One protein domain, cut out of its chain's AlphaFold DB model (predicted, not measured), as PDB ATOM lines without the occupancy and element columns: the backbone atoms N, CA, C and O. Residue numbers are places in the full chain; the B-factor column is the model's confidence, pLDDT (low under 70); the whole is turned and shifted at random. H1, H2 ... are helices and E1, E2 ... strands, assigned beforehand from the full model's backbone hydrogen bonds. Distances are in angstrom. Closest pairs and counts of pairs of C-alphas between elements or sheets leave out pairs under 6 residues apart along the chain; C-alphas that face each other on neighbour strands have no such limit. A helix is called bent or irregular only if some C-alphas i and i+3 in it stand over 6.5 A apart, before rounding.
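AT A GLANCE: This is residues 37 to 157 of the 232 residues of the protein "FAR1 domain-containing protein" of Kingdonia uniflora (UniProt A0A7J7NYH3). A strongly twisted wall of four antiparallel strands has the helix H2 along one face and no named helix over the other. H4 packs with its start on the end of H2, H1 lies off beyond edge strand E4, and residues 100 to 107 stick out as the tip of a long loop. The 121 printed residues hold H1 H2 E1 E2 H3 E3 E4 H4 in this order; the sheet order is E1 E2 E3 E4, and the class is mixed. The whole is only just compact, close to loose: radius of gyration of the C-alphas 16.3 A, spans 51 by 38 by 27 A.

IN THESE COORDINATES: E1 is residues 70 to 77, 21.0 A long, from C-alpha 70 at (152.513, 118.974, 139.049); E2 is 83 to 90, E3 119 to 125 and E4 128 to 135. H2, residues 52 to 65, spans 20.2 A. H1 is 37 to 45, H3 100 to 104, irregular with C-alphas 101 and 104 7.1 A apart, and H4 145 to 156, ending at C-alpha 156 (163.061, 119.965, 148.992).

HOW THE PARTS SIT: Within hydrogen-bond range are N 73 and O 87 across the hairpin E1 and E2, at 2.8 A, N 88 and O 120 across the antiparallel neighbours E2 and E3, at 2.8 A, and N 121 and O 133 across the hairpin E3 and E4, at 2.8 A. Two layers, a helix on one face of a sheet: H2 is on it, height 8.8 A, over E2 and E3, along the strands at 14 degrees to E2 on the local plane; C-alphas 56 and 88, the closest of H2 and E2, are 7.2 A apart. With residues 64 to 65 alone H2 touches H4, at a steep tilt of 45 degrees, opposite ways; the closest C-alphas, of Lys 65 and Pro 145, are 5.7 A apart. H1 and H2 are apart. Every O i to N i+4 pair is within hydrogen-bond range in H2, but 1 of 5 in H1, 0 of 1 in H3 and 2 of 8 in H4; O i to N i+3 pairs are 4 of 6, 0 of 2 and 4 of 9.

THE WHOLE: The C-alphas of Asn 41 and Asn 104, the two farthest apart, are 51.9 A apart. The printed part has no cut; the link H3 to E3 is long, with 14 residues. Confidence is under 70 in residues 37 to 46, 96 to 112 and 144 to 157.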
ATOM      1  N   SER A  37     132.848 112.479 134.092       45.66
ATOM      2  CA  SER A  37     131.601 113.026 134.639       45.66
ATOM      3  C   SER A  37     131.769 113.592 136.060       45.66
ATOM      4  O   SER A  37     131.139 114.598 136.393       45.66
ATOM      5  N   GLN A  38     132.697 113.043 136.856       48.44
ATOM      6  CA  GLN A  38     133.034 113.558 138.191       48.44
ATOM      7  C   GLN A  38     133.757 114.911 138.130       48.44
ATOM      8  O   GLN A  38     133.683 115.696 139.073       48.44
ATOM      9  N   PHE A  39     134.399 115.233 137.002       52.31
ATOM     10  CA  PHE A  39     135.080 116.513 136.817       52.31
ATOM     11  C   PHE A  39     134.121 117.667 136.568       52.31
ATOM     12  O   PHE A  39     134.460 118.796 136.900       52.31
ATOM     13  N   ASN A  40     132.930 117.421 136.018       45.00
ATOM     14  CA  ASN A  40     132.031 118.518 135.671       45.00
ATOM     15  C   ASN A  40     131.620 119.333 136.906       45.00
ATOM     16  O   ASN A  40     131.618 120.553 136.816       45.00
ATOM     17  N   ASN A  41     131.375 118.704 138.062       44.97
ATOM     18  CA  ASN A  41     131.086 119.423 139.313       44.97
ATOM     19  C   ASN A  41     132.338 120.063 139.941       44.97
ATOM     20  O   ASN A  41     132.272 121.186 140.432       44.97
ATOM     21  N   ILE A  42     133.491 119.390 139.861       53.53
ATOM     22  CA  ILE A  42     134.775 119.884 140.387       53.53
ATOM     23  C   ILE A  42     135.250 121.131 139.621       53.53
ATOM     24  O   ILE A  42     135.808 122.059 140.202       53.53
ATOM     25  N   VAL A  43     134.990 121.188 138.312       56.03
ATOM     26  CA  VAL A  43     135.361 122.324 137.462       56.03
ATOM     27  C   VAL A  43     134.573 123.584 137.836       56.03
ATOM     28  O   VAL A  43     135.161 124.657 137.764       56.03
ATOM     29  N   TYR A  44     133.311 123.489 138.291       55.28
ATOM     30  CA  TYR A  44     132.548 124.662 138.757       55.28
ATOM     31  C   TYR A  44     133.104 125.262 140.049       55.28
ATOM     32  O   TYR A  44     133.203 126.482 140.160       55.28
ATOM     33  N   GLU A  45     133.514 124.425 141.001       58.09
ATOM     34  CA  GLU A  45     134.063 124.883 142.282       58.09
ATOM     35  C   GLU A  45     135.479 125.469 142.140       58.09
ATOM     36  O   GLU A  45     135.927 126.246 142.979       58.09
ATOM     37  N   TRP A  46     136.195 125.127 141.065       68.06
ATOM     38  CA  TRP A  46     137.585 125.541 140.831       68.06
ATOM     39  C   TRP A  46     137.740 126.638 139.775       68.06
ATOM     40  O   TRP A  46     138.851 126.899 139.323       68.06
ATOM     41  N   MET A  47     136.654 127.287 139.347       74.88
ATOM     42  CA  MET A  47     136.739 128.270 138.260       74.88
ATOM     43  C   MET A  47     137.473 129.558 138.629       74.88
ATOM     44  O   MET A  47     137.936 130.231 137.709       74.88
ATOM     45  N   LEU A  48     137.570 129.898 139.917       84.31
ATOM     46  CA  LEU A  48     138.096 131.173 140.406       84.31
ATOM     47  C   LEU A  48     139.158 130.960 141.485       84.31
ATOM     48  O   LEU A  48     139.015 130.085 142.337       84.31
ATOM     49  N   TYR A  49     140.197 131.791 141.452       87.88
ATOM     50  CA  TYR A  49     141.273 131.801 142.438       87.88
ATOM     51  C   TYR A  49     141.674 133.230 142.799       87.88
ATOM     52  O   TYR A  49     141.637 134.132 141.960       87.88
ATOM     53  N   ASP A  50     142.161 133.409 144.024       88.75
ATOM     54  CA  ASP A  50     142.656 134.709 144.494       88.75
ATOM     55  C   ASP A  50     144.079 135.006 143.985       88.75
ATOM     56  O   ASP A  50     144.516 136.155 143.923       88.75
ATOM     57  N   SER A  51     144.850 133.970 143.625       92.19
ATOM     58  CA  SER A  51     146.251 134.105 143.202       92.19
ATOM     59  C   SER A  51     146.742 132.945 142.328       92.19
ATOM     60  O   SER A  51     146.131 131.874 142.273       92.19
ATOM     61  N   GLU A  52     147.906 133.127 141.686       93.75
ATOM     62  CA  GLU A  52     148.622 132.036 141.002       93.75
ATOM     63  C   GLU A  52     148.962 130.899 141.983       93.75
ATOM     64  O   GLU A  52     148.871 129.719 141.638       93.75
ATOM     65  N   GLU A  53     149.386 131.250 143.197       94.12
ATOM     66  CA  GLU A  53     149.786 130.314 144.244       94.12
ATOM     67  C   GLU A  53     148.618 129.457 144.727       94.12
ATOM     68  O   GLU A  53     148.789 128.246 144.887       94.12
ATOM     69  N   ASP A  54     147.443 130.056 144.917       92.75
ATOM     70  CA  ASP A  54     146.242 129.336 145.339       92.75
ATOM     71  C   ASP A  54     145.782 128.342 144.263       92.75
ATOM     72  O   ASP A  54     145.628 127.146 144.532       92.75
ATOM     73  N   ALA A  55     145.727 128.795 143.005       91.50
ATOM     74  CA  ALA A  55     145.441 127.936 141.861       91.50
ATOM     75  C   ALA A  55     146.416 126.752 141.762       91.50
ATOM     76  O   ALA A  55     146.021 125.607 141.520       91.50
ATOM     77  N   PHE A  56     147.711 127.012 141.977       93.00
ATOM     78  CA  PHE A  56     148.728 125.966 141.982       93.00
ATOM     79  C   PHE A  56     148.534 124.985 143.142       93.00
ATOM     80  O   PHE A  56     148.633 123.777 142.932       93.00
ATOM     81  N   LYS A  57     148.248 125.478 144.351       92.12
ATOM     82  CA  LYS A  57     148.045 124.649 145.543       92.12
ATOM     83  C   LYS A  57     146.863 123.699 145.358       92.12
ATOM     84  O   LYS A  57     147.028 122.499 145.570       92.12
ATOM     85  N   LYS A  58     145.720 124.214 144.895       89.88
ATOM     86  CA  LYS A  58     144.505 123.425 144.632       89.88
ATOM     87  C   LYS A  58     144.742 122.347 143.580       89.88
ATOM     88  O   LYS A  58     144.441 121.176 143.809       89.88
ATOM     89  N   TYR A  59     145.359 122.710 142.457       90.31
ATOM     90  CA  TYR A  59     145.663 121.742 141.405       90.31
ATOM     91  C   TYR A  59     146.711 120.710 141.829       90.31
ATOM     92  O   TYR A  59     146.604 119.544 141.457       90.31
ATOM     93  N   ASN A  60     147.699 121.097 142.639       89.69
ATOM     94  CA  ASN A  60     148.688 120.160 143.165       89.69
ATOM     95  C   ASN A  60     148.079 119.170 144.158       89.69
ATOM     96  O   ASN A  60     148.379 117.983 144.095       89.69
ATOM     97  N   GLU A  61     147.198 119.627 145.044       87.38
ATOM     98  CA  GLU A  61     146.470 118.748 145.958       87.38
ATOM     99  C   GLU A  61     145.610 117.732 145.193       87.38
ATOM    100  O   GLU A  61     145.656 116.533 145.478       87.38
ATOM    101  N   PHE A  62     144.893 118.193 144.166       85.50
ATOM    102  CA  PHE A  62     144.137 117.318 143.281       85.50
ATOM    103  C   PHE A  62     145.032 116.296 142.579       85.50
ATOM    104  O   PHE A  62     144.780 115.094 142.645       85.50
ATOM    105  N   ALA A  63     146.110 116.760 141.947       85.88
ATOM    106  CA  ALA A  63     147.046 115.880 141.267       85.88
ATOM    107  C   ALA A  63     147.601 114.822 142.226       85.88
ATOM    108  O   ALA A  63     147.666 113.657 141.847       85.88
ATOM    109  N   ARG A  64     147.914 115.186 143.477       83.75
ATOM    110  CA  ARG A  64     148.410 114.256 144.505       83.75
ATOM    111  C   ARG A  64     147.392 113.190 144.879       83.75
ATOM    112  O   ARG A  64     147.767 112.021 144.947       83.75
ATOM    113  N   LYS A  65     146.125 113.568 145.076       81.75
ATOM    114  CA  LYS A  65     145.018 112.617 145.302       81.75
ATOM    115  C   LYS A  65     144.893 111.630 144.143       81.75
ATOM    116  O   LYS A  65     144.676 110.445 144.363       81.75
ATOM    117  N   MET A  66     145.143 112.107 142.928       78.38
ATOM    118  CA  MET A  66     145.169 111.289 141.721       78.38
ATOM    119  C   MET A  66     146.512 110.587 141.458       78.38
ATOM    120  O   MET A  66     146.669 109.957 140.418       78.38
ATOM    121  N   GLY A  67     147.509 110.687 142.345       82.06
ATOM    122  CA  GLY A  67     148.782 109.981 142.172       82.06
ATOM    123  C   GLY A  67     149.815 110.670 141.275       82.06
ATOM    124  O   GLY A  67     150.758 110.043 140.786       82.06
ATOM    125  N   CYS A  68     149.652 111.962 141.031       84.69
ATOM    126  CA  CYS A  68     150.536 112.786 140.223       84.69
ATOM    127  C   CYS A  68     151.159 113.936 141.002       84.69
ATOM    128  O   CYS A  68     150.673 114.381 142.034       84.69
ATOM    129  N   VAL A  69     152.256 114.443 140.447       87.12
ATOM    130  CA  VAL A  69     152.912 115.666 140.908       87.12
ATOM    131  C   VAL A  69     152.912 116.647 139.752       87.12
ATOM    132  O   VAL A  69     153.252 116.278 138.619       87.12
ATOM    133  N   VAL A  70     152.548 117.892 140.035       90.56
ATOM    134  CA  VAL A  70     152.513 118.974 139.049       90.56
ATOM    135  C   VAL A  70     153.651 119.955 139.289       90.56
ATOM    136  O   VAL A  70     154.179 120.097 140.387       90.56
ATOM    137  N   ARG A  71     154.059 120.648 138.232       93.12
ATOM    138  CA  ARG A  71     155.072 121.702 138.275       93.12
ATOM    139  C   ARG A  71     154.565 122.941 137.557       93.12
ATOM    140  O   ARG A  71     153.779 122.847 136.611       93.12
ATOM    141  N   LYS A  72     155.081 124.101 137.953       94.12
ATOM    142  CA  LYS A  72     154.887 125.336 137.197       94.12
ATOM    143  C   LYS A  72     155.684 125.258 135.883       94.12
ATOM    144  O   LYS A  72     156.858 124.885 135.878       94.12
ATOM    145  N   ASP A  73     155.040 125.576 134.765       93.31
ATOM    146  CA  ASP A  73     155.645 125.592 133.429       93.31
ATOM    147  C   ASP A  73     155.613 127.025 132.879       93.31
ATOM    148  O   ASP A  73     156.118 127.940 133.540       93.31
ATOM    149  N   LYS A  74     155.024 127.239 131.698       93.50
ATOM    150  CA  LYS A  74     154.989 128.538 131.018       93.50
ATOM    151  C   LYS A  74     154.323 129.631 131.859       93.50
ATOM    152  O   LYS A  74     153.298 129.411 132.506       93.50
ATOM    153  N   LEU A  75     154.909 130.821 131.774       95.81
ATOM    154  CA  LEU A  75     154.424 132.068 132.349       95.81
ATOM    155  C   LEU A  75     154.332 133.095 131.219       95.81
ATOM    156  O   LEU A  75     155.324 133.336 130.531       95.81
ATOM    157  N   TYR A  76     153.159 133.692 131.037       95.50
ATOM    158  CA  TYR A  76     152.944 134.783 130.094       95.50
ATOM    159  C   TYR A  76     152.616 136.049 130.870       95.50
ATOM    160  O   TYR A  76     151.704 136.055 131.696       95.50
ATOM    161  N   LYS A  77     153.352 137.119 130.579       95.94
ATOM    162  CA  LYS A  77     153.171 138.436 131.186       95.94
ATOM    163  C   LYS A  77     152.595 139.423 130.176       95.94
ATOM    164  O   LYS A  77     152.723 139.222 128.967       95.94
ATOM    165  N   ARG A  78     151.934 140.457 130.681       93.69
ATOM    166  CA  ARG A  78     151.532 141.638 129.917       93.69
ATOM    167  C   ARG A  78     152.709 142.624 129.806       93.69
ATOM    168  O   ARG A  78     153.802 142.350 130.302       93.69
ATOM    169  N   ALA A  79     152.496 143.745 129.116       95.38
ATOM    170  CA  ALA A  79     153.517 144.780 128.929       95.38
ATOM    171  C   ALA A  79     153.880 145.501 130.241       95.38
ATOM    172  O   ALA A  79     155.022 145.899 130.426       95.38
ATOM    173  N   ASP A  80     152.923 145.603 131.161       93.19
ATOM    174  CA  ASP A  80     153.035 146.125 132.529       93.19
ATOM    175  C   ASP A  80     153.643 145.112 133.521       93.19
ATOM    176  O   ASP A  80     153.519 145.272 134.728       93.19
ATOM    177  N   GLU A  81     154.267 144.038 133.028       92.00
ATOM    178  CA  GLU A  81     154.870 142.941 133.808       92.00
ATOM    179  C   GLU A  81     153.910 142.107 134.676       92.00
ATOM    180  O   GLU A  81     154.326 141.067 135.208       92.00
ATOM    181  N   SER A  82     152.629 142.479 134.752       92.12
ATOM    182  CA  SER A  82     151.585 141.679 135.392       92.12
ATOM    183  C   SER A  82     151.419 140.327 134.697       92.12
ATOM    184  O   SER A  82     151.632 140.165 133.487       92.12
ATOM    185  N   ILE A  83     151.056 139.305 135.469       94.19
ATOM    186  CA  ILE A  83     150.896 137.958 134.927       94.19
ATOM    187  C   ILE A  83     149.571 137.889 134.174       94.19
ATOM    188  O   ILE A  83     148.512 138.122 134.738       94.19
ATOM    189  N   ARG A  84     149.633 137.542 132.886       95.12
ATOM    190  CA  ARG A  84     148.459 137.313 132.035       95.12
ATOM    191  C   ARG A  84     147.956 135.879 132.157       95.12
ATOM    192  O   ARG A  84     146.758 135.630 132.089       95.12
ATOM    193  N   SER A  85     148.873 134.916 132.214       94.62
ATOM    194  CA  SER A  85     148.528 133.495 132.216       94.62
ATOM    195  C   SER A  85     149.658 132.633 132.758       94.62
ATOM    196  O   SER A  85     150.839 132.903 132.514       94.62
ATOM    197  N   ARG A  86     149.283 131.548 133.436       95.88
ATOM    198  CA  ARG A  86     150.197 130.531 133.950       95.88
ATOM    199  C   ARG A  86     149.756 129.141 133.512       95.88
ATOM    200  O   ARG A  86     148.567 128.845 133.452       95.88
ATOM    201  N   MET A  87     150.728 128.287 133.203       94.25
ATOM    202  CA  MET A  87     150.516 126.873 132.902       94.25
ATOM    203  C   MET A  87     151.115 125.993 134.003       94.25
ATOM    204  O   MET A  87     152.287 126.144 134.362       94.25
ATOM    205  N   PHE A  88     150.323 125.044 134.486       94.50
ATOM    206  CA  PHE A  88     150.720 123.963 135.381       94.50
ATOM    207  C   PHE A  88     150.618 122.639 134.641       94.50
ATOM    208  O   PHE A  88     149.731 122.455 133.811       94.50
ATOM    209  N   VAL A  89     151.562 121.740 134.884       92.50
ATOM    210  CA  VAL A  89     151.729 120.537 134.063       92.50
ATOM    211  C   VAL A  89     152.179 119.372 134.919       92.50
ATOM    212  O   VAL A  89     152.899 119.579 135.899       92.50
ATOM    213  N   CYS A  90     151.853 118.148 134.516       91.69
ATOM    214  CA  CYS A  90     152.433 116.961 135.132       91.69
ATOM    215  C   CYS A  90     153.974 117.011 135.100       91.69
ATOM    216  O   CYS A  90     154.599 117.458 134.131       91.69
ATOM    217  N   PHE A  91     154.634 116.490 136.133       87.88
ATOM    218  CA  PHE A  91     156.095 116.393 136.179       87.88
ATOM    219  C   PHE A  91     156.677 115.643 134.966       87.88
ATOM    220  O   PHE A  91     157.757 115.988 134.479       87.88
ATOM    221  N   LYS A  92     155.947 114.645 134.448       85.56
ATOM    222  CA  LYS A  92     156.335 113.840 133.280       85.56
ATOM    223  C   LYS A  92     156.013 114.508 131.929       85.56
ATOM    224  O   LYS A  92     156.177 113.875 130.886       85.56
ATOM    225  N   GLN A  93     155.566 115.766 131.917       88.19
ATOM    226  CA  GLN A  93     155.203 116.498 130.700       88.19
ATOM    227  C   GLN A  93     156.417 116.879 129.836       88.19
ATOM    228  O   GLN A  93     157.453 117.324 130.343       88.19
ATOM    229  N   GLY A  94     156.225 116.792 128.515       82.50
ATOM    230  CA  GLY A  94     157.158 117.225 127.476       82.50
ATOM    231  C   GLY A  94     158.347 116.288 127.275       82.50
ATOM    232  O   GLY A  94     158.352 115.155 127.740       82.50
ATOM    233  N   TYR A  95     159.374 116.797 126.603       76.88
ATOM    234  CA  TYR A  95     160.672 116.137 126.446       76.88
ATOM    235  C   TYR A  95     161.733 116.949 127.187       76.88
ATOM    236  O   TYR A  95     161.596 118.175 127.335       76.88
ATOM    237  N   ARG A  96     162.775 116.309 127.719       69.31
ATOM    238  CA  ARG A  96     163.933 117.060 128.209       69.31
ATOM    239  C   ARG A  96     164.695 117.568 126.987       69.31
ATOM    240  O   ARG A  96     164.846 116.859 125.999       69.31
ATOM    241  N   LYS A  97     165.157 118.819 127.036       67.81
ATOM    242  CA  LYS A  97     166.134 119.287 126.047       67.81
ATOM    243  C   LYS A  97     167.414 118.481 126.247       67.81
ATOM    244  O   LYS A  97     167.778 118.237 127.399       67.81
ATOM    245  N   GLU A  98     168.080 118.111 125.159       64.69
ATOM    246  CA  GLU A  98     169.378 117.439 125.228       64.69
ATOM    247  C   GLU A  98     170.310 118.199 126.177       64.69
ATOM    248  O   GLU A  98     170.568 119.399 126.013       64.69
ATOM    249  N   ASP A  99     170.772 117.515 127.222       60.97
ATOM    250  CA  ASP A  99     171.681 118.112 128.187       60.97
ATOM    251  C   ASP A  99     173.066 118.164 127.538       60.97
ATOM    252  O   ASP A  99     173.781 117.167 127.456       60.97
ATOM    253  N   LYS A 100     173.445 119.341 127.027       62.62
ATOM    254  CA  LYS A 100     174.719 119.547 126.312       62.62
ATOM    255  C   LYS A 100     175.953 119.205 127.163       62.62
ATOM    256  O   LYS A 100     177.036 119.055 126.605       62.62
ATOM    257  N   ARG A 101     175.796 119.070 128.488       59.84
ATOM    258  CA  ARG A 101     176.845 118.658 129.438       59.84
ATOM    259  C   ARG A 101     177.086 117.144 129.457       59.84
ATOM    260  O   ARG A 101     178.136 116.710 129.919       59.84
ATOM    261  N   CYS A 102     176.154 116.349 128.928       53.03
ATOM    262  CA  CYS A 102     176.203 114.886 128.957       53.03
ATOM    263  C   CYS A 102     177.057 114.250 127.852       53.03
ATOM    264  O   CYS A 102     177.138 113.031 127.787       53.03
ATOM    265  N   LYS A 103     177.723 115.041 126.999       56.88
ATOM    266  CA  LYS A 103     178.570 114.487 125.927       56.88
ATOM    267  C   LYS A 103     179.809 113.738 126.451       56.88
ATOM    268  O   LYS A 103     180.292 112.857 125.758       56.88
ATOM    269  N   ASN A 104     180.262 114.039 127.676       54.94
ATOM    270  CA  ASN A 104     181.459 113.448 128.298       54.94
ATOM    271  C   ASN A 104     181.195 112.803 129.677       54.94
ATOM    272  O   ASN A 104     182.122 112.659 130.469       54.94
ATOM    273  N   THR A 105     179.950 112.455 130.024       58.00
ATOM    274  CA  THR A 105     179.635 111.871 131.346       58.00
ATOM    275  C   THR A 105     179.046 110.470 131.222       58.00
ATOM    276  O   THR A 105     178.003 110.278 130.609       58.00
ATOM    277  N   THR A 106     179.671 109.501 131.891       60.25
ATOM    278  CA  THR A 106     179.279 108.076 131.943       60.25
ATOM    279  C   THR A 106     177.958 107.819 132.677       60.25
ATOM    280  O   THR A 106     177.459 106.700 132.677       60.25
ATOM    281  N   LYS A 107     177.373 108.840 133.318       59.72
ATOM    282  CA  LYS A 107     176.138 108.738 134.104       59.72
ATOM    283  C   LYS A 107     175.063 109.645 133.507       59.72
ATOM    284  O   LYS A 107     174.815 110.752 133.986       59.72
ATOM    285  N   VAL A 108     174.449 109.183 132.420       59.47
ATOM    286  CA  VAL A 108     173.289 109.847 131.815       59.47
ATOM    287  C   VAL A 108     172.118 109.736 132.793       59.47
ATOM    288  O   VAL A 108     171.790 108.653 133.271       59.47
ATOM    289  N   ARG A 109     171.498 110.864 133.148       59.97
ATOM    290  CA  ARG A 109     170.298 110.860 133.993       59.97
ATOM    291  C   ARG A 109     169.144 110.254 133.194       59.97
ATOM    292  O   ARG A 109     168.833 110.775 132.126       59.97
ATOM    293  N   ASN A 110     168.488 109.232 133.740       58.72
ATOM    294  CA  ASN A 110     167.328 108.605 133.104       58.72
ATOM    295  C   ASN A 110     166.267 109.652 132.730       58.72
ATOM    296  O   ASN A 110     165.914 110.521 133.544       58.72
ATOM    297  N   GLU A 111     165.768 109.562 131.496       63.78
ATOM    298  CA  GLU A 111     164.675 110.403 131.024       63.78
ATOM    299  C   GLU A 111     163.420 110.066 131.828       63.78
ATOM    300  O   GLU A 111     162.966 108.927 131.878       63.78
ATOM    301  N   SER A 112     162.882 111.068 132.515       69.00
ATOM    302  CA  SER A 112     161.724 110.879 133.395       69.00
ATOM    303  C   SER A 112     160.438 111.403 132.772       69.00
ATOM    304  O   SER A 112     159.358 111.062 133.267       69.00
ATOM    305  N   ARG A 113     160.546 112.213 131.704       79.25
ATOM    306  CA  ARG A 113     159.412 112.782 130.982       79.25
ATOM    307  C   ARG A 113     158.938 111.816 129.903       79.25
ATOM    308  O   ARG A 113     159.721 111.327 129.104       79.25
ATOM    309  N   THR A 114     157.636 111.571 129.884       82.69
ATOM    310  CA  THR A 114     156.975 110.642 128.959       82.69
ATOM    311  C   THR A 114     156.179 111.387 127.892       82.69
ATOM    312  O   THR A 114     155.377 110.780 127.201       82.69
ATOM    313  N   ASN A 115     156.354 112.707 127.760       86.62
ATOM    314  CA  ASN A 115     155.473 113.571 126.975       86.62
ATOM    315  C   ASN A 115     154.003 113.534 127.445       86.62
ATOM    316  O   ASN A 115     153.073 113.551 126.642       86.62
ATOM    317  N   CYS A 116     153.804 113.480 128.766       87.56
ATOM    318  CA  CYS A 116     152.479 113.555 129.380       87.56
ATOM    319  C   CYS A 116     151.736 114.829 128.939       87.56
ATOM    320  O   CYS A 116     152.357 115.888 128.806       87.56
ATOM    321  N   LYS A 117     150.424 114.729 128.692       88.19
ATOM    322  CA  LYS A 117     149.599 115.828 128.156       88.19
ATOM    323  C   LYS A 117     148.842 116.603 129.231       88.19
ATOM    324  O   LYS A 117     148.380 117.711 128.927       88.19
ATOM    325  N   ASP A 118     148.750 116.041 130.435       89.62
ATOM    326  CA  ASP A 118     148.100 116.648 131.590       89.62
ATOM    327  C   ASP A 118     148.637 118.057 131.865       89.62
ATOM    328  O   ASP A 118     149.853 118.291 131.968       89.62
ATOM    329  N   ARG A 119     147.703 119.009 131.886       91.06
ATOM    330  CA  ARG A 119     147.977 120.425 132.114       91.06
ATOM    331  C   ARG A 119     146.726 121.189 132.521       91.06
ATOM    332  O   ARG A 119     145.646 120.982 131.969       91.06
ATOM    333  N   MET A 120     146.936 122.205 133.345       92.50
ATOM    334  CA  MET A 120     145.974 123.258 133.639       92.50
ATOM    335  C   MET A 120     146.548 124.611 133.217       92.50
ATOM    336  O   MET A 120     147.728 124.897 133.419       92.50
ATOM    337  N   ILE A 121     145.726 125.450 132.594       91.88
ATOM    338  CA  ILE A 121     146.072 126.813 132.199       91.88
ATOM    339  C   ILE A 121     145.120 127.751 132.915       91.88
ATOM    340  O   ILE A 121     143.909 127.664 132.707       91.88
ATOM    341  N   ILE A 122     145.683 128.681 133.674       93.25
ATOM    342  CA  ILE A 122     144.947 129.789 134.269       93.25
ATOM    343  C   ILE A 122     145.247 131.083 133.520       93.25
ATOM    344  O   ILE A 122     146.337 131.268 132.957       93.25
ATOM    345  N   LYS A 123     144.268 131.975 133.490       94.38
ATOM    346  CA  LYS A 123     144.400 133.340 132.992       94.38
ATOM    347  C   LYS A 123     144.022 134.295 134.101       94.38
ATOM    348  O   LYS A 123     143.182 133.977 134.928       94.38
ATOM    349  N   ASN A 124     144.658 135.448 134.088       93.88
ATOM    350  CA  ASN A 124     144.245 136.578 134.884       93.88
ATOM    351  C   ASN A 124     143.522 137.543 133.936       93.88
ATOM    352  O   ASN A 124     144.073 137.906 132.890       93.88
ATOM    353  N   GLU A 125     142.297 137.925 134.263       90.12
ATOM    354  CA  GLU A 125     141.534 138.964 133.575       90.12
ATOM    355  C   GLU A 125     141.014 139.922 134.644       90.12
ATOM    356  O   GLU A 125     140.306 139.500 135.543       90.12
ATOM    357  N   ASN A 126     141.415 141.196 134.581       86.88
ATOM    358  CA  ASN A 126     141.030 142.223 135.560       86.88
ATOM    359  C   ASN A 126     141.275 141.812 137.025       86.88
ATOM    360  O   ASN A 126     140.396 141.961 137.863       86.88
ATOM    361  N   ASP A 127     142.464 141.275 137.309       85.56
ATOM    362  CA  ASP A 127     142.869 140.773 138.630       85.56
ATOM    363  C   ASP A 127     142.106 139.540 139.145       85.56
ATOM    364  O   ASP A 127     142.414 139.040 140.223       85.56
ATOM    365  N   GLU A 128     141.226 138.948 138.336       89.56
ATOM    366  CA  GLU A 128     140.568 137.676 138.638       89.56
ATOM    367  C   GLU A 128     141.284 136.517 137.937       89.56
ATOM    368  O   GLU A 128     141.499 136.531 136.718       89.56
ATOM    369  N   TRP A 129     141.671 135.487 138.697       91.31
ATOM    370  CA  TRP A 129     142.286 134.285 138.137       91.31
ATOM    371  C   TRP A 129     141.238 133.227 137.820       91.31
ATOM    372  O   TRP A 129     140.554 132.740 138.712       91.31
ATOM    373  N   THR A 130     141.172 132.814 136.556       89.75
ATOM    374  CA  THR A 130     140.227 131.806 136.066       89.75
ATOM    375  C   THR A 130     140.918 130.639 135.373       89.75
ATOM    376  O   THR A 130     141.970 130.798 134.738       89.75
ATOM    377  N   ILE A 131     140.320 129.444 135.436       90.12
ATOM    378  CA  ILE A 131     140.752 128.316 134.599       90.12
ATOM    379  C   ILE A 131     140.369 128.600 133.146       90.12
ATOM    380  O   ILE A 131     139.200 128.621 132.778       90.12
ATOM    381  N   SER A 132     141.367 128.728 132.274       88.88
ATOM    382  CA  SER A 132     141.136 128.843 130.833       88.88
ATOM    383  C   SER A 132     141.054 127.492 130.131       88.88
ATOM    384  O   SER A 132     140.432 127.404 129.073       88.88
ATOM    385  N   LYS A 133     141.781 126.481 130.614       86.69
ATOM    386  CA  LYS A 133     141.790 125.137 130.023       86.69
ATOM    387  C   LYS A 133     142.333 124.126 131.015       86.69
ATOM    388  O   LYS A 133     143.417 124.327 131.554       86.69
ATOM    389  N   ILE A 134     141.650 122.998 131.134       86.62
ATOM    390  CA  ILE A 134     142.150 121.809 131.815       86.62
ATOM    391  C   ILE A 134     142.215 120.651 130.818       86.62
ATOM    392  O   ILE A 134     141.358 120.513 129.946       86.62
ATOM    393  N   VAL A 135     143.286 119.871 130.881       85.81
ATOM    394  CA  VAL A 135     143.445 118.610 130.157       85.81
ATOM    395  C   VAL A 135     143.951 117.613 131.172       85.81
ATOM    396  O   VAL A 135     145.051 117.803 131.678       85.81
ATOM    397  N   TYR A 136     143.168 116.575 131.432       85.75
ATOM    398  CA  TYR A 136     143.508 115.516 132.369       85.75
ATOM    399  C   TYR A 136     143.763 114.219 131.592       85.75
ATOM    400  O   TYR A 136     142.914 113.343 131.487       85.75
ATOM    401  N   GLU A 137     144.928 114.150 130.947       84.88
ATOM    402  CA  GLU A 137     145.339 113.014 130.117       84.88
ATOM    403  C   GLU A 137     146.764 112.599 130.481       84.88
ATOM    404  O   GLU A 137     147.742 113.287 130.155       84.88
ATOM    405  N   HIS A 138     146.884 111.438 131.123       83.75
ATOM    406  CA  HIS A 138     148.162 110.837 131.475       83.75
ATOM    407  C   HIS A 138     148.498 109.685 130.533       83.75
ATOM    408  O   HIS A 138     147.645 108.891 130.157       83.75
ATOM    409  N   ASN A 139     149.771 109.590 130.160       82.38
ATOM    410  CA  ASN A 139     150.307 108.507 129.332       82.38
ATOM    411  C   ASN A 139     151.330 107.655 130.096       82.38
ATOM    412  O   ASN A 139     152.263 107.103 129.521       82.38
ATOM    413  N   HIS A 140     151.203 107.646 131.416       80.31
ATOM    414  CA  HIS A 140     152.048 106.909 132.332       80.31
ATOM    415  C   HIS A 140     151.206 106.484 133.526       80.31
ATOM    416  O   HIS A 140     150.223 107.144 133.870       80.31
ATOM    417  N   VAL A 141     151.658 105.440 134.210       77.25
ATOM    418  CA  VAL A 141     151.046 104.988 135.459       77.25
ATOM    419  C   VAL A 141     151.104 106.114 136.497       77.25
ATOM    420  O   VAL A 141     152.136 106.783 136.657       77.25
ATOM    421  N   LEU A 142     149.977 106.359 137.162       82.00
ATOM    422  CA  LEU A 142     149.882 107.285 138.289       82.00
ATOM    423  C   LEU A 142     150.416 106.571 139.534       82.00
ATOM    424  O   LEU A 142     150.188 105.378 139.724       82.00
ATOM    425  N   ALA A 143     151.187 107.274 140.360       74.50
ATOM    426  CA  ALA A 143     151.695 106.693 141.595       74.50
ATOM    427  C   ALA A 143     150.537 106.451 142.570       74.50
ATOM    428  O   ALA A 143     149.532 107.151 142.535       74.50
ATOM    429  N   THR A 144     150.683 105.518 143.509       67.75
ATOM    430  CA  THR A 144     149.774 105.516 144.660       67.75
ATOM    431  C   THR A 144     149.924 106.846 145.416       67.75
ATOM    432  O   THR A 144     151.050 107.358 145.494       67.75
ATOM    433  N   PRO A 145     148.849 107.422 145.986       60.78
ATOM    434  CA  PRO A 145     148.915 108.712 146.681       60.78
ATOM    435  C   PRO A 145     150.056 108.782 147.713       60.78
ATOM    436  O   PRO A 145     150.823 109.740 147.716       60.78
ATOM    437  N   SER A 146     150.292 107.703 148.470       55.84
ATOM    438  CA  SER A 146     151.428 107.563 149.401       55.84
ATOM    439  C   SER A 146     152.807 107.794 148.744       55.84
ATOM    440  O   SER A 146     153.661 108.504 149.280       55.84
ATOM    441  N   LYS A 147     153.030 107.276 147.528       56.50
ATOM    442  CA  LYS A 147     154.298 107.437 146.792       56.50
ATOM    443  C   LYS A 147     154.458 108.824 146.166       56.50
ATOM    444  O   LYS A 147     155.589 109.284 146.003       56.50
ATOM    445  N   ALA A 148     153.360 109.499 145.823       56.31
ATOM    446  CA  ALA A 148     153.407 110.873 145.321       56.31
ATOM    447  C   ALA A 148     153.911 111.852 146.401       56.31
ATOM    448  O   ALA A 148     154.733 112.717 146.103       56.31
ATOM    449  N   TYR A 149     153.505 111.652 147.662       55.16
ATOM    450  CA  TYR A 149     153.898 112.489 148.805       55.16
ATOM    451  C   TYR A 149     155.417 112.456 149.070       55.16
ATOM    452  O   TYR A 149     156.035 113.504 149.256       55.16
ATOM    453  N   MET A 150     156.050 111.277 149.009       52.44
ATOM    454  CA  MET A 150     157.495 111.121 149.266       52.44
ATOM    455  C   MET A 150     158.397 111.814 148.227       52.44
ATOM    456  O   MET A 150     159.552 112.148 148.502       52.44
ATOM    457  N   ARG A 151     157.897 112.032 147.007       54.03
ATOM    458  CA  ARG A 151     158.699 112.571 145.901       54.03
ATOM    459  C   ARG A 151     158.958 114.076 146.026       54.03
ATOM    460  O   ARG A 151     160.003 114.543 145.572       54.03
ATOM    461  N   ASP A 152     158.061 114.801 146.690       48.50
ATOM    462  CA  ASP A 152     158.201 116.239 146.947       48.50
ATOM    463  C   ASP A 152     159.234 116.524 148.050       48.50
ATOM    464  O   ASP A 152     160.036 117.456 147.915       48.50
ATOM    465  N   TYR A 153     159.295 115.681 149.090       41.12
ATOM    466  CA  TYR A 153     160.270 115.803 150.184       41.12
ATOM    467  C   TYR A 153     161.714 115.756 149.662       41.12
ATOM    468  O   TYR A 153     162.509 116.666 149.898       41.12
ATOM    469  N   ASN A 154     162.019 114.781 148.801       41.28
ATOM    470  CA  ASN A 154     163.349 114.630 148.203       41.28
ATOM    471  C   ASN A 154     163.723 115.746 147.212       41.28
ATOM    472  O   ASN A 154     164.904 115.952 146.932       41.28
ATOM    473  N   SER A 155     162.745 116.483 146.674       44.88
ATOM    474  CA  SER A 155     163.011 117.686 145.871       44.88
ATOM    475  C   SER A 155     163.289 118.930 146.729       44.88
ATOM    476  O   SER A 155     163.882 119.891 146.238       44.88
ATOM    477  N   SER A 156     162.922 118.880 148.015       42.16
ATOM    478  CA  SER A 156     163.061 119.965 148.992       42.16
ATOM    479  C   SER A 156     164.338 119.854 149.849       42.16
ATOM    480  O   SER A 156     164.818 120.872 150.349       42.16
ATOM    481  N   SER A 157     164.961 118.669 149.957       40.78
ATOM    482  CA  SER A 157     166.198 118.415 150.736       40.78
ATOM    483  C   SER A 157     167.516 118.902 150.107       40.78
ATOM    484  O   SER A 157     168.582 118.384 150.416       40.78
TER     485      SER A 157